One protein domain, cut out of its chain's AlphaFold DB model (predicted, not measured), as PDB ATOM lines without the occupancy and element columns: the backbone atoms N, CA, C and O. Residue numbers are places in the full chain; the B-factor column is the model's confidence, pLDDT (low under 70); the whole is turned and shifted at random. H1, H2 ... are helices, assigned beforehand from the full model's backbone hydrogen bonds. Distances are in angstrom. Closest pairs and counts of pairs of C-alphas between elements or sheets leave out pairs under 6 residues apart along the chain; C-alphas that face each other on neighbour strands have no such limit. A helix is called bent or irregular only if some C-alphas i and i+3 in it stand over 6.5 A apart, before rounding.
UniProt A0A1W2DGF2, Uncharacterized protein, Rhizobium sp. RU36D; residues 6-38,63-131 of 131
ATOM      1  N   GLN A   6      91.817 125.869 173.969       84.19
ATOM      2  CA  GLN A   6      92.982 126.704 173.700       84.19
ATOM      3  C   GLN A   6      93.463 126.637 172.242       84.19
ATOM      4  O   GLN A   6      93.695 127.688 171.654       84.19
ATOM      5  N   ASP A   7      93.541 125.455 171.626       85.25
ATOM      6  CA  ASP A   7      94.009 125.300 170.238       85.25
ATOM      7  C   ASP A   7      93.051 125.979 169.255       85.25
ATOM      8  O   ASP A   7      93.465 126.636 168.299       85.25
ATOM      9  N   LEU A   8      91.749 125.876 169.532       87.12
ATOM     10  CA  LEU A   8      90.708 126.525 168.744       87.12
ATOM     11  C   LEU A   8      90.761 128.054 168.883       87.12
ATOM     12  O   LEU A   8      90.630 128.761 167.886       87.12
ATOM     13  N   ILE A   9      91.009 128.571 170.091       90.31
ATOM     14  CA  ILE A   9      91.200 130.012 170.320       90.31
ATOM     15  C   ILE A   9      92.443 130.516 169.575       90.31
ATOM     16  O   ILE A   9      92.368 131.539 168.895       90.31
ATOM     17  N   VAL A  10      93.565 129.794 169.656       90.25
ATOM     18  CA  VAL A  10      94.807 130.154 168.953       90.25
ATOM     19  C   VAL A  10      94.591 130.159 167.441       90.25
ATOM     20  O   VAL A  10      94.970 131.122 166.778       90.25
ATOM     21  N   LEU A  11      93.922 129.142 166.892       90.62
ATOM     22  CA  LEU A  11      93.578 129.081 165.473       90.62
ATOM     23  C   LEU A  11      92.726 130.275 165.035       90.62
ATOM     24  O   LEU A  11      93.057 130.924 164.043       90.62
ATOM     25  N   ILE A  12      91.663 130.595 165.777       92.44
ATOM     26  CA  ILE A  12      90.803 131.740 165.457       92.44
ATOM     27  C   ILE A  12      91.606 133.040 165.489       92.44
ATOM     28  O   ILE A  12      91.470 133.848 164.576       92.44
ATOM     29  N   LEU A  13      92.468 133.238 166.491       93.94
ATOM     30  CA  LEU A  13      93.299 134.438 166.591       93.94
ATOM     31  C   LEU A  13      94.291 134.553 165.432       93.94
ATOM     32  O   LEU A  13      94.387 135.616 164.824       93.94
ATOM     33  N   VAL A  14      94.996 133.472 165.085       93.25
ATOM     34  CA  VAL A  14      95.953 133.462 163.966       93.25
ATOM     35  C   VAL A  14      95.246 133.775 162.648       93.25
ATOM     36  O   VAL A  14      95.693 134.647 161.902       93.25
ATOM     37  N   LEU A  15      94.109 133.124 162.384       93.56
ATOM     38  CA  LEU A  15      93.317 133.390 161.186       93.56
ATOM     39  C   LEU A  15      92.769 134.821 161.188       93.56
ATOM     40  O   LEU A  15      92.826 135.489 160.158       93.56
ATOM     41  N   ALA A  16      92.275 135.326 162.320       93.69
ATOM     42  CA  ALA A  16      91.759 136.687 162.421       93.69
ATOM     43  C   ALA A  16      92.848 137.726 162.127       93.69
ATOM     44  O   ALA A  16      92.622 138.623 161.320       93.69
ATOM     45  N   VAL A  17      94.040 137.579 162.713       96.00
ATOM     46  CA  VAL A  17      95.174 138.486 162.479       96.00
ATOM     47  C   VAL A  17      95.629 138.435 161.021       96.00
ATOM     48  O   VAL A  17      95.811 139.485 160.407       96.00
ATOM     49  N   TYR A  18      95.759 137.239 160.442       94.75
ATOM     50  CA  TYR A  18      96.149 137.076 159.041       94.75
ATOM     51  C   TYR A  18      95.141 137.722 158.080       94.75
ATOM     52  O   TYR A  18      95.517 138.546 157.244       94.75
ATOM     53  N   ASN A  19      93.849 137.406 158.228       95.00
ATOM     54  CA  ASN A  19      92.799 137.953 157.370       95.00
ATOM     55  C   ASN A  19      92.640 139.466 157.563       95.00
ATOM     56  O   ASN A  19      92.488 140.189 156.581       95.00
ATOM     57  N   LEU A  20      92.728 139.967 158.799       95.50
ATOM     58  CA  LEU A  20      92.686 141.403 159.076       95.50
ATOM     59  C   LEU A  20      93.872 142.129 158.437       95.50
ATOM     60  O   LEU A  20      93.676 143.164 157.805       95.50
ATOM     61  N   GLY A  21      95.079 141.570 158.542       93.50
ATOM     62  CA  GLY A  21      96.271 142.109 157.892       93.50
ATOM     63  C   GLY A  21      96.106 142.210 156.374       93.50
ATOM     64  O   GLY A  21      96.367 143.267 155.803       93.50
ATOM     65  N   ILE A  22      95.592 141.153 155.731       92.56
ATOM     66  CA  ILE A  22      95.303 141.148 154.288       92.56
ATOM     67  C   ILE A  22      94.241 142.201 153.939       92.56
ATOM     68  O   ILE A  22      94.432 142.965 152.997       92.56
ATOM     69  N   MET A  23      93.149 142.298 154.704       93.62
ATOM     70  CA  MET A  23      92.095 143.296 154.469       93.62
ATOM     71  C   MET A  23      92.615 144.733 154.587       93.62
ATOM     72  O   MET A  23      92.293 145.579 153.753       93.62
ATOM     73  N   VAL A  24      93.439 145.016 155.599       93.94
ATOM     74  CA  VAL A  24      94.067 146.330 155.784       93.94
ATOM     75  C   VAL A  24      95.018 146.634 154.628       93.94
ATOM     76  O   VAL A  24      94.926 147.709 154.038       93.94
ATOM     77  N   LEU A  25      95.874 145.681 154.254       90.38
ATOM     78  CA  LEU A  25      96.794 145.822 153.126       90.38
ATOM     79  C   LEU A  25      96.042 146.112 151.819       90.38
ATOM     80  O   LEU A  25      96.371 147.070 151.122       90.38
ATOM     81  N   LEU A  26      95.000 145.333 151.513       89.56
ATOM     82  CA  LEU A  26      94.166 145.528 150.327       89.56
ATOM     83  C   LEU A  26      93.502 146.902 150.330       89.56
ATOM     84  O   LEU A  26      93.508 147.573 149.302       89.56
ATOM     85  N   LYS A  27      92.981 147.353 151.476       90.38
ATOM     86  CA  LYS A  27      92.395 148.691 151.606       90.38
ATOM     87  C   LYS A  27      93.413 149.786 151.281       90.38
ATOM     88  O   LYS A  27      93.069 150.717 150.562       90.38
ATOM     89  N   TYR A  28      94.646 149.676 151.776       90.19
ATOM     90  CA  TYR A  28      95.701 150.654 151.488       90.19
ATOM     91  C   TYR A  28      96.130 150.644 150.021       90.19
ATOM     92  O   TYR A  28      96.265 151.708 149.424       90.19
ATOM     93  N   ILE A  29      96.305 149.461 149.429       85.88
ATOM     94  CA  ILE A  29      96.691 149.331 148.019       85.88
ATOM     95  C   ILE A  29      95.578 149.870 147.112       85.88
ATOM     96  O   ILE A  29      95.841 150.678 146.228       85.88
ATOM     97  N   LEU A  30      94.326 149.476 147.353       85.50
ATOM     98  CA  LEU A  30      93.186 149.891 146.530       85.50
ATOM     99  C   LEU A  30      92.828 151.369 146.707       85.50
ATOM    100  O   LEU A  30      92.313 151.972 145.772       85.50
ATOM    101  N   ALA A  31      93.130 151.982 147.855       83.94
ATOM    102  CA  ALA A  31      92.917 153.416 148.052       83.94
ATOM    103  C   ALA A  31      93.764 154.285 147.105       83.94
ATOM    104  O   ALA A  31      93.362 155.400 146.785       83.94
ATOM    105  N   GLY A  32      94.918 153.781 146.655       75.75
ATOM    106  CA  GLY A  32      95.809 154.479 145.725       75.75
ATOM    107  C   GLY A  32      95.682 154.044 144.264       75.75
ATOM    108  O   GLY A  32      96.394 154.581 143.420       75.75
ATOM    109  N   VAL A  33      94.824 153.065 143.949       76.50
ATOM    110  CA  VAL A  33      94.777 152.435 142.621       76.50
ATOM    111  C   VAL A  33      93.398 152.591 141.985       76.50
ATOM    112  O   VAL A  33      92.404 152.020 142.430       76.50
ATOM    113  N   SER A  34      93.359 153.304 140.863       76.88
ATOM    114  CA  SER A  34      92.209 153.344 139.963       76.88
ATOM    115  C   SER A  34      92.234 152.109 139.056       76.88
ATOM    116  O   SER A  34      93.005 152.024 138.101       76.88
ATOM    117  N   LEU A  35      91.383 151.119 139.353       69.12
ATOM    118  CA  LEU A  35      91.259 149.891 138.546       69.12
ATOM    119  C   LEU A  35      90.856 150.183 137.094       69.12
ATOM    120  O   LEU A  35      91.210 149.426 136.193       69.12
ATOM    121  N   LYS A  36      90.139 151.293 136.865       66.94
ATOM    122  CA  LYS A  36      89.806 151.763 135.520       66.94
ATOM    123  C   LYS A  36      91.067 152.164 134.759       66.94
ATOM    124  O   LYS A  36      91.266 151.664 133.665       66.94
ATOM    125  N   GLU A  37      91.953 152.968 135.345       67.69
ATOM    126  CA  GLU A  37      93.224 153.333 134.698       67.69
ATOM    127  C   GLU A  37      94.166 152.149 134.500       67.69
ATOM    128  O   GLU A  37      94.848 152.084 133.483       67.69
ATOM    129  N   ALA A  38      94.172 151.178 135.416       64.88
ATOM    130  CA  ALA A  38      94.959 149.957 135.244       64.88
ATOM    131  C   ALA A  38      94.479 149.096 134.054       64.88
ATOM    132  O   ALA A  38      95.279 148.383 133.445       64.88
ATOM    133  N   THR A  63      90.013 149.933 125.886       56.47
ATOM    134  CA  THR A  63      90.202 148.968 126.958       56.47
ATOM    135  C   THR A  63      90.887 147.749 126.354       56.47
ATOM    136  O   THR A  63      90.272 146.987 125.610       56.47
ATOM    137  N   SER A  64      92.168 147.555 126.661       66.88
ATOM    138  CA  SER A  64      92.924 146.420 126.138       66.88
ATOM    139  C   SER A  64      92.410 145.121 126.773       66.88
ATOM    140  O   SER A  64      92.622 144.867 127.962       66.88
ATOM    141  N   TYR A  65      91.743 144.271 125.983       69.50
ATOM    142  CA  TYR A  65      91.196 142.978 126.430       69.50
ATOM    143  C   TYR A  65      92.253 142.095 127.125       69.50
ATOM    144  O   TYR A  65      91.964 141.386 128.090       69.50
ATOM    145  N   SER A  66      93.516 142.202 126.698       68.50
ATOM    146  CA  SER A  66      94.658 141.522 127.323       68.50
ATOM    147  C   SER A  66      94.932 142.007 128.756       68.50
ATOM    148  O   SER A  66      95.164 141.204 129.658       68.50
ATOM    149  N   ARG A  67      94.827 143.318 129.018       71.19
ATOM    150  CA  ARG A  67      95.022 143.886 130.366       71.19
ATOM    151  C   ARG A  67      93.882 143.522 131.302       71.19
ATOM    152  O   ARG A  67      94.129 143.199 132.458       71.19
ATOM    153  N   VAL A  68      92.649 143.523 130.796       74.69
ATOM    154  CA  VAL A  68      91.471 143.120 131.577       74.69
ATOM    155  C   VAL A  68      91.557 141.649 131.971       74.69
ATOM    156  O   VAL A  68      91.400 141.320 133.144       74.69
ATOM    157  N   THR A  69      91.860 140.760 131.024       75.75
ATOM    158  CA  THR A  69      92.016 139.327 131.319       75.75
ATOM    159  C   THR A  69      93.214 139.057 132.236       75.75
ATOM    160  O   THR A  69      93.101 138.242 133.151       75.75
ATOM    161  N   GLY A  70      94.314 139.804 132.084       77.31
ATOM    162  CA  GLY A  70      95.448 139.783 133.012       77.31
ATOM    163  C   GLY A  70      95.075 140.226 134.432       77.31
ATOM    164  O   GLY A  70      95.419 139.545 135.396       77.31
ATOM    165  N   LEU A  71      94.320 141.319 134.580       77.69
ATOM    166  CA  LEU A  71      93.856 141.823 135.877       77.69
ATOM    167  C   LEU A  71      92.917 140.825 136.566       77.69
ATOM    168  O   LEU A  71      93.078 140.550 137.754       77.69
ATOM    169  N   VAL A  72      91.987 140.223 135.818       81.88
ATOM    170  CA  VAL A  72      91.124 139.146 136.327       81.88
ATOM    171  C   VAL A  72      91.962 137.950 136.782       81.88
ATOM    172  O   VAL A  72      91.755 137.450 137.886       81.88
ATOM    173  N   GLY A  73      92.950 137.530 135.986       79.94
ATOM    174  CA  GLY A  73      93.868 136.451 136.354       79.94
ATOM    175  C   GLY A  73      94.629 136.738 137.652       79.94
ATOM    176  O   GLY A  73      94.699 135.880 138.530       79.94
ATOM    177  N   MET A  74      95.129 137.965 137.823       81.12
ATOM    178  CA  MET A  74      95.826 138.386 139.042       81.12
ATOM    179  C   MET A  74      94.911 138.387 140.273       81.12
ATOM    180  O   MET A  74      95.338 137.950 141.340       81.12
ATOM    181  N   ILE A  75      93.651 138.816 140.135       85.06
ATOM    182  CA  ILE A  75      92.663 138.758 141.225       85.06
ATOM    183  C   ILE A  75      92.393 137.307 141.626       85.06
ATOM    184  O   ILE A  75      92.420 136.984 142.812       85.06
ATOM    185  N   VAL A  76      92.175 136.418 140.651       85.88
ATOM    186  CA  VAL A  76      91.945 134.991 140.917       85.88
ATOM    187  C   VAL A  76      93.147 134.376 141.637       85.88
ATOM    188  O   VAL A  76      92.966 133.690 142.644       85.88
ATOM    189  N   MET A  77      94.371 134.673 141.189       84.25
ATOM    190  CA  MET A  77      95.591 134.190 141.845       84.25
ATOM    191  C   MET A  77      95.761 134.745 143.261       84.25
ATOM    192  O   MET A  77      96.134 133.996 144.163       84.25
ATOM    193  N   ALA A  78      95.451 136.023 143.486       86.50
ATOM    194  CA  ALA A  78      95.502 136.629 144.813       86.50
ATOM    195  C   ALA A  78      94.499 135.974 145.778       86.50
ATOM    196  O   ALA A  78      94.873 135.605 146.893       86.50
ATOM    197  N   CYS A  79      93.255 135.757 145.339       89.31
ATOM    198  CA  CYS A  79      92.238 135.042 146.114       89.31
ATOM    199  C   CYS A  79      92.669 133.606 146.427       89.31
ATOM    200  O   CYS A  79      92.488 133.132 147.549       89.31
ATOM    201  N   PHE A  80      93.272 132.921 145.454       89.31
ATOM    202  CA  PHE A  80      93.767 131.565 145.644       89.31
ATOM    203  C   PHE A  80      94.905 131.511 146.673       89.31
ATOM    204  O   PHE A  80      94.848 130.700 147.595       89.31
ATOM    205  N   LEU A  81      95.914 132.389 146.569       88.12
ATOM    206  CA  LEU A  81      97.011 132.468 147.544       88.12
ATOM    207  C   LEU A  81      96.496 132.779 148.950       88.12
ATOM    208  O   LEU A  81      96.955 132.186 149.926       88.12
ATOM    209  N   TRP A  82      95.529 133.689 149.050       92.25
ATOM    210  CA  TRP A  82      94.902 134.033 150.319       92.25
ATOM    211  C   TRP A  82      94.165 132.831 150.932       92.25
ATOM    212  O   TRP A  82      94.340 132.523 152.115       92.25
ATOM    213  N   GLY A  83      93.400 132.089 150.127       91.00
ATOM    214  CA  GLY A  83      92.756 130.844 150.552       91.00
ATOM    215  C   GLY A  83      93.765 129.779 150.993       91.00
ATOM    216  O   GLY A  83      93.609 129.182 152.058       91.00
ATOM    217  N   LEU A  84      94.844 129.591 150.226       90.94
ATOM    218  CA  LEU A  84      95.912 128.646 150.548       90.94
ATOM    219  C   LEU A  84      96.586 128.976 151.884       90.94
ATOM    220  O   LEU A  84      96.797 128.075 152.690       90.94
ATOM    221  N   GLY A  85      96.865 130.254 152.155       90.00
ATOM    222  CA  GLY A  85      97.425 130.695 153.435       90.00
ATOM    223  C   GLY A  85      96.559 130.280 154.627       90.00
ATOM    224  O   GLY A  85      97.067 129.721 155.597       90.00
ATOM    225  N   ASN A  86      95.236 130.454 154.523       92.31
ATOM    226  CA  ASN A  86      94.296 130.005 155.556       92.31
ATOM    227  C   ASN A  86      94.350 128.479 155.772       92.31
ATOM    228  O   ASN A  86      94.359 128.018 156.914       92.31
ATOM    229  N   VAL A  87      94.436 127.692 154.693       90.06
ATOM    230  CA  VAL A  87      94.560 126.223 154.768       90.06
ATOM    231  C   VAL A  87      95.877 125.805 155.425       90.06
ATOM    232  O   VAL A  87      95.874 124.901 156.260       90.06
ATOM    233  N   ILE A  88      96.987 126.473 155.098       90.25
ATOM    234  CA  ILE A  88      98.302 126.208 155.696       90.25
ATOM    235  C   ILE A  88      98.246 126.426 157.213       90.25
ATOM    236  O   ILE A  88      98.611 125.526 157.969       90.25
ATOM    237  N   PHE A  89      97.734 127.574 157.672       89.44
ATOM    238  CA  PHE A  89      97.617 127.856 159.108       89.44
ATOM    239  C   PHE A  89      96.709 126.856 159.825       89.44
ATOM    240  O   PHE A  89      97.047 126.382 160.910       89.44
ATOM    241  N   TYR A  90      95.596 126.479 159.195       89.31
ATOM    242  CA  TYR A  90      94.704 125.451 159.721       89.31
ATOM    243  C   TYR A  90      95.407 124.095 159.879       89.31
ATOM    244  O   TYR A  90      95.348 123.486 160.947       89.31
ATOM    245  N   MET A  91      96.112 123.628 158.844       87.75
ATOM    246  CA  MET A  91      96.813 122.340 158.870       87.75
ATOM    247  C   MET A  91      97.968 122.314 159.872       87.75
ATOM    248  O   MET A  91      98.169 121.294 160.533       87.75
ATOM    249  N   MET A  92      98.694 123.426 160.018       86.12
ATOM    250  CA  MET A  92      99.759 123.550 161.014       86.12
ATOM    251  C   MET A  92      99.220 123.437 162.442       86.12
ATOM    252  O   MET A  92      99.800 122.716 163.252       86.12
ATOM    253  N   LEU A  93      98.105 124.105 162.750       85.94
ATOM    254  CA  LEU A  93      97.576 124.174 164.115       85.94
ATOM    255  C   LEU A  93      96.746 122.951 164.521       85.94
ATOM    256  O   LEU A  93      96.678 122.637 165.703       85.94
ATOM    257  N   ILE A  94      96.173 122.209 163.567       84.88
ATOM    258  CA  ILE A  94      95.453 120.953 163.854       84.88
ATOM    259  C   ILE A  94      96.363 119.708 163.833       84.88
ATOM    260  O   ILE A  94      95.881 118.575 163.841       84.88
ATOM    261  N   GLY A  95      97.686 119.899 163.777       77.56
ATOM    262  CA  GLY A  95      98.662 118.808 163.815       77.56
ATOM    263  C   GLY A  95      98.745 117.977 162.529       77.56
ATOM    264  O   GLY A  95      99.304 116.885 162.542       77.56
ATOM    265  N   LYS A  96      98.229 118.486 161.403       81.19
ATOM    266  CA  LYS A  96      98.333 117.865 160.067       81.19
ATOM    267  C   LYS A  96      99.487 118.434 159.239       81.19
ATOM    268  O   LYS A  96      99.476 118.371 158.014       81.19
ATOM    269  N   ALA A  97     100.509 118.977 159.899       77.62
ATOM    270  CA  ALA A  97     101.667 119.567 159.231       77.62
ATOM    271  C   ALA A  97     102.424 118.564 158.333       77.62
ATOM    272  O   ALA A  97     103.027 118.974 157.346       77.62
ATOM    273  N   GLY A  98     102.351 117.259 158.624       78.62
ATOM    274  CA  GLY A  98     102.930 116.211 157.774       78.62
ATOM    275  C   GLY A  98     102.313 116.132 156.371       78.62
ATOM    276  O   GLY A  98     103.019 115.825 155.415       78.62
ATOM    277  N   ASP A  99     101.036 116.501 156.223       83.81
ATOM    278  CA  ASP A  99     100.332 116.505 154.932       83.81
ATOM    279  C   ASP A  99     100.580 117.797 154.129       83.81
ATOM    280  O   ASP A  99     100.199 117.903 152.960       83.81
ATOM    281  N   LEU A 100     101.242 118.790 154.735       85.25
ATOM    282  CA  LEU A 100     101.444 120.114 154.149       85.25
ATOM    283  C   LEU A 100     102.282 120.055 152.868       85.25
ATOM    284  O   LEU A 100     101.970 120.735 151.893       85.25
ATOM    285  N   ALA A 101     103.315 119.208 152.849       84.31
ATOM    286  CA  ALA A 101     104.157 119.011 151.673       84.31
ATOM    287  C   ALA A 101     103.345 118.487 150.479       84.31
ATOM    288  O   ALA A 101     103.523 118.954 149.355       84.31
ATOM    289  N   THR A 102     102.411 117.566 150.724       86.56
ATOM    290  CA  THR A 102     101.517 117.022 149.695       86.56
ATOM    291  C   THR A 102     100.622 118.116 149.125       86.56
ATOM    292  O   THR A 102     100.559 118.283 147.910       86.56
ATOM    293  N   VAL A 103      99.997 118.918 149.990       85.12
ATOM    294  CA  VAL A 103      99.130 120.031 149.570       85.12
ATOM    295  C   VAL A 103      99.908 121.069 148.762       85.12
ATOM    296  O   VAL A 103      99.462 121.459 147.684       85.12
ATOM    297  N   ILE A 104     101.088 121.479 149.234       86.19
ATOM    298  CA  ILE A 104     101.940 122.450 148.534       86.19
ATOM    299  C   ILE A 104     102.367 121.909 147.166       86.19
ATOM    300  O   ILE A 104     102.286 122.640 146.182       86.19
ATOM    301  N   ASN A 105     102.761 120.638 147.066       86.81
ATOM    302  CA  ASN A 105     103.157 120.033 145.793       86.81
ATOM    303  C   ASN A 105     101.987 119.923 144.803       86.81
ATOM    304  O   ASN A 105     102.149 120.219 143.615       86.81
ATOM    305  N   SER A 106     100.795 119.542 145.271       84.50
ATOM    306  CA  SER A 106      99.598 119.490 144.422       84.50
ATOM    307  C   SER A 106      99.226 120.876 143.894       84.50
ATOM    308  O   SER A 106      98.958 121.042 142.703       84.50
ATOM    309  N   VAL A 107      99.279 121.891 144.756       87.00
ATOM    310  CA  VAL A 107      99.013 123.281 144.378       87.00
ATOM    311  C   VAL A 107     100.089 123.817 143.435       87.00
ATOM    312  O   VAL A 107      99.761 124.422 142.418       87.00
ATOM    313  N   GLY A 108     101.365 123.553 143.715       84.56
ATOM    314  CA  GLY A 108     102.483 123.950 142.859       84.56
ATOM    315  C   GLY A 108     102.359 123.384 141.446       84.56
ATOM    316  O   GLY A 108     102.583 124.101 140.475       84.56
ATOM    317  N   THR A 109     101.905 122.136 141.316       84.56
ATOM    318  CA  THR A 109     101.639 121.510 140.011       84.56
ATOM    319  C   THR A 109     100.516 122.230 139.257       84.56
ATOM    320  O   THR A 109     100.651 122.495 138.062       84.56
ATOM    321  N   TYR A 110      99.435 122.611 139.945       82.75
ATOM    322  CA  TYR A 110      98.347 123.397 139.353       82.75
ATOM    323  C   TYR A 110      98.825 124.780 138.882       82.75
ATOM    324  O   TYR A 110      98.518 125.197 137.765       82.75
ATOM    325  N   PHE A 111      99.642 125.464 139.689       83.44
ATOM    326  CA  PHE A 111     100.257 126.740 139.314       83.44
ATOM    327  C   PHE A 111     101.189 126.611 138.115       83.44
ATOM    328  O   PHE A 111     101.144 127.453 137.224       83.44
ATOM    329  N   LEU A 112     102.013 125.564 138.070       84.62
ATOM    330  CA  LEU A 112     102.933 125.325 136.962       84.62
ATOM    331  C   LEU A 112     102.170 125.042 135.661       84.62
ATOM    332  O   LEU A 112     102.510 125.589 134.613       84.62
ATOM    333  N   ALA A 113     101.094 124.254 135.738       82.56
ATOM    334  CA  ALA A 113     100.196 124.019 134.612       82.56
ATOM    335  C   ALA A 113      99.531 125.324 134.139       82.56
ATOM    336  O   ALA A 113      99.549 125.622 132.946       82.56
ATOM    337  N   GLY A 114      99.025 126.150 135.057       75.88
ATOM    338  CA  GLY A 114      98.471 127.467 134.732       75.88
ATOM    339  C   GLY A 114      99.505 128.406 134.104       75.88
ATOM    340  O   GLY A 114      99.236 129.023 133.078       75.88
ATOM    341  N   ALA A 115     100.715 128.468 134.662       79.69
ATOM    342  CA  ALA A 115     101.816 129.277 134.143       79.69
ATOM    343  C   ALA A 115     102.237 128.847 132.729       79.69
ATOM    344  O   ALA A 115     102.588 129.697 131.910       79.69
ATOM    345  N   SER A 116     102.144 127.552 132.408       82.31
ATOM    346  CA  SER A 116     102.463 127.039 131.070       82.31
ATOM    347  C   SER A 116     101.575 127.626 129.963       82.31
ATOM    348  O   SER A 116     102.062 127.849 128.855       82.31
ATOM    349  N   LEU A 117     100.319 127.983 130.265       77.12
ATOM    350  CA  LEU A 117      99.406 128.634 129.313       77.12
ATOM    351  C   LEU A 117      99.878 130.045 128.921       77.12
ATOM    352  O   LEU A 117      99.579 130.520 127.830       77.12
ATOM    353  N   PHE A 118     100.647 130.699 129.794       74.62
ATOM    354  CA  PHE A 118     101.183 132.048 129.587       74.62
ATOM    355  C   PHE A 118     102.669 132.056 129.198       74.62
ATOM    356  O   PHE A 118     103.192 133.099 128.803       74.62
ATOM    357  N   ALA A 119     103.347 130.904 129.255       77.56
ATOM    358  CA  ALA A 119     104.752 130.749 128.886       77.56
ATOM    359  C   ALA A 119     105.119 131.330 127.502       77.56
ATOM    360  O   ALA A 119     106.100 132.075 127.440       77.56
ATOM    361  N   PRO A 120     104.369 131.090 126.400       72.12
ATOM    362  CA  PRO A 120     104.746 131.640 125.094       72.12
ATOM    363  C   PRO A 120     104.733 133.176 125.070       72.12
ATOM    364  O   PRO A 120     105.611 133.795 124.469       72.12
ATOM    365  N   TYR A 121     103.786 133.803 125.772       68.12
ATOM    366  CA  TYR A 121     103.720 135.260 125.900       68.12
ATOM    367  C   TYR A 121     104.841 135.807 126.794       68.12
ATOM    368  O   TYR A 121     105.507 136.776 126.428       68.12
ATOM    369  N   ALA A 122     105.101 135.157 127.934       67.31
ATOM    370  CA  ALA A 122     106.158 135.545 128.864       67.31
ATOM    371  C   ALA A 122     107.549 135.494 128.215       67.31
ATOM    372  O   ALA A 122     108.327 136.432 128.370       67.31
ATOM    373  N   VAL A 123     107.846 134.455 127.426       75.25
ATOM    374  CA  VAL A 123     109.107 134.346 126.671       75.25
ATOM    375  C   VAL A 123     109.232 135.468 125.636       75.25
ATOM    376  O   VAL A 123     110.315 136.034 125.472       75.25
ATOM    377  N   ASN A 124     108.133 135.841 124.970       72.94
ATOM    378  CA  ASN A 124     108.138 136.925 123.988       72.94
ATOM    379  C   ASN A 124     108.411 138.294 124.639       72.94
ATOM    380  O   ASN A 124     109.177 139.091 124.101       72.94
ATOM    381  N   GLN A 125     107.856 138.533 125.831       72.81
ATOM    382  CA  GLN A 125     108.129 139.742 126.615       72.81
ATOM    383  C   GLN A 125     109.551 139.763 127.191       72.81
ATOM    384  O   GLN A 125     110.217 140.795 127.150       72.81
ATOM    385  N   LEU A 126     110.060 138.621 127.663       73.50
ATOM    386  CA  LEU A 126     111.432 138.509 128.165       73.50
ATOM    387  C   LEU A 126     112.445 138.841 127.061       73.50
ATOM    388  O   LEU A 126     113.398 139.578 127.286       73.50
ATOM    389  N   ARG A 127     112.203 138.359 125.835       69.31
ATOM    390  CA  ARG A 127     113.041 138.670 124.670       69.31
ATOM    391  C   ARG A 127     113.016 140.158 124.305       69.31
ATOM    392  O   ARG A 127     114.029 140.666 123.835       69.31
ATOM    393  N   ALA A 128     111.892 140.845 124.502       65.06
ATOM    394  CA  ALA A 128     111.791 142.288 124.284       65.06
ATOM    395  C   ALA A 128     112.556 143.103 125.345       65.06
ATOM    396  O   ALA A 128     113.055 144.171 125.022       65.06
ATOM    397  N   ALA A 129     112.692 142.590 126.573       68.31
ATOM    398  CA  ALA A 129     113.440 143.243 127.652       68.31
ATOM    399  C   ALA A 129     114.973 143.129 127.521       68.31
ATOM    400  O   ALA A 129     115.695 143.889 128.159       68.31
ATOM    401  N   PHE A 130     115.468 142.179 126.720       77.88
ATOM    402  CA  PHE A 130     116.898 141.979 126.434       77.88
ATOM    403  C   PHE A 130     117.323 142.483 125.041       77.88
ATOM    404  O   PHE A 130     118.424 142.167 124.586       77.88
ATOM    405  N   LYS A 131     116.452 143.223 124.349       53.25
ATOM    406  CA  LYS A 131     116.803 144.024 123.169       53.25
ATOM    407  C   LYS A 131     117.125 145.449 123.593       53.25
ATOM    408  O   LYS A 131     118.010 146.031 122.936       53.25
TER     409      LYS A 131
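This is residues 6 to 38 and 63 to 131 of the 131 residues of an uncharacterized protein of Rhizobium sp. RU36D (UniProt A0A1W2DGF2). Three long helices, H1, H3 and H4a, follow one another back and forth in a flat, open fan, with H3 in the middle; they meet near one end, at H1's early residues and the turn from H3 into H4a, and spread apart from there. At the other end H4 bends sharply, its short arm H4b turning out of the flat body, and residues 112 to 131 stick out free; the small helix H2 is near the beginning of H3. The printed part has 102 residues with four named helices, H1, H2, H3 and H4 in that order, and no named strand, and its class is all helix. It is loose, with a radius of gyration of the C-alphas of 17.9 A, and elongated, spanning 56 by 34 by 23 A.

H1, residues 6 to 31, begins with C-alpha 6 at (92.982, 126.704, 173.700) and is 37.0 A long from first to last C-alpha. H2 holds residues 35 to 38 and is 5.0 A long. H3, residues 65 to 93, is 42.6 A long and ends with C-alpha 93 at (97.576, 124.174, 164.115). H4, residues 97 to 129, was assigned as one helix by its hydrogen bonds but is bent: C-alphas 117 and 120 are 7.4 A apart. Its arm H4a, residues 97 to 117, is 31.3 A long and irregular, with C-alphas 98 and 101 6.8 A apart. Its arm H4b, residues 120 to 129, is 14.7 A long and ends with C-alpha 129 at (113.440, 143.243, 127.652).

H1 touches H3 with residues 7 to 15 alone, the closest C-alphas being those of Leu 11 and Leu 93, 6.5 A apart. The two run opposite ways at a shallow tilt of 20 degrees. H2 is close to H3 but not clearly touching, with the C-alphas of Ala 38 and Arg 67 closest at 7.8 A. H3 and H4a form a helical hairpin, opposite ways at a shallow tilt of 8 degrees; residues 88 to 92 alone of H3 touch residues 97 to 100 of H4a, closest at the C-alphas of Met 91 and Ala 97, 5.6 A apart. H1 and H4a are apart. H4b stands about perpendicular to H4a, at 76 degrees, and is apart from H1, H2 and H3. Each O i to N i+4 pair is within hydrogen-bond range in H1, H3 and H4b, against 14 of 17 in H4a; H2 is too short for such a pair.

The C-alphas of Gln 6 and Lys 131, the two farthest apart, are 58.5 A from each other. Residues 39 to 62 are not printed, and C-alphas 38 and 63 are 9.6 A apart across this cut, which lies in the link from H2 to H3. The links H1 to H2 and H3 to H4 are tight. The mean pLDDT of the printed part is 82.4; it is under 70 at residues 35 to 38, 63 to 66, 121 to 122, 127 to 129 and 131.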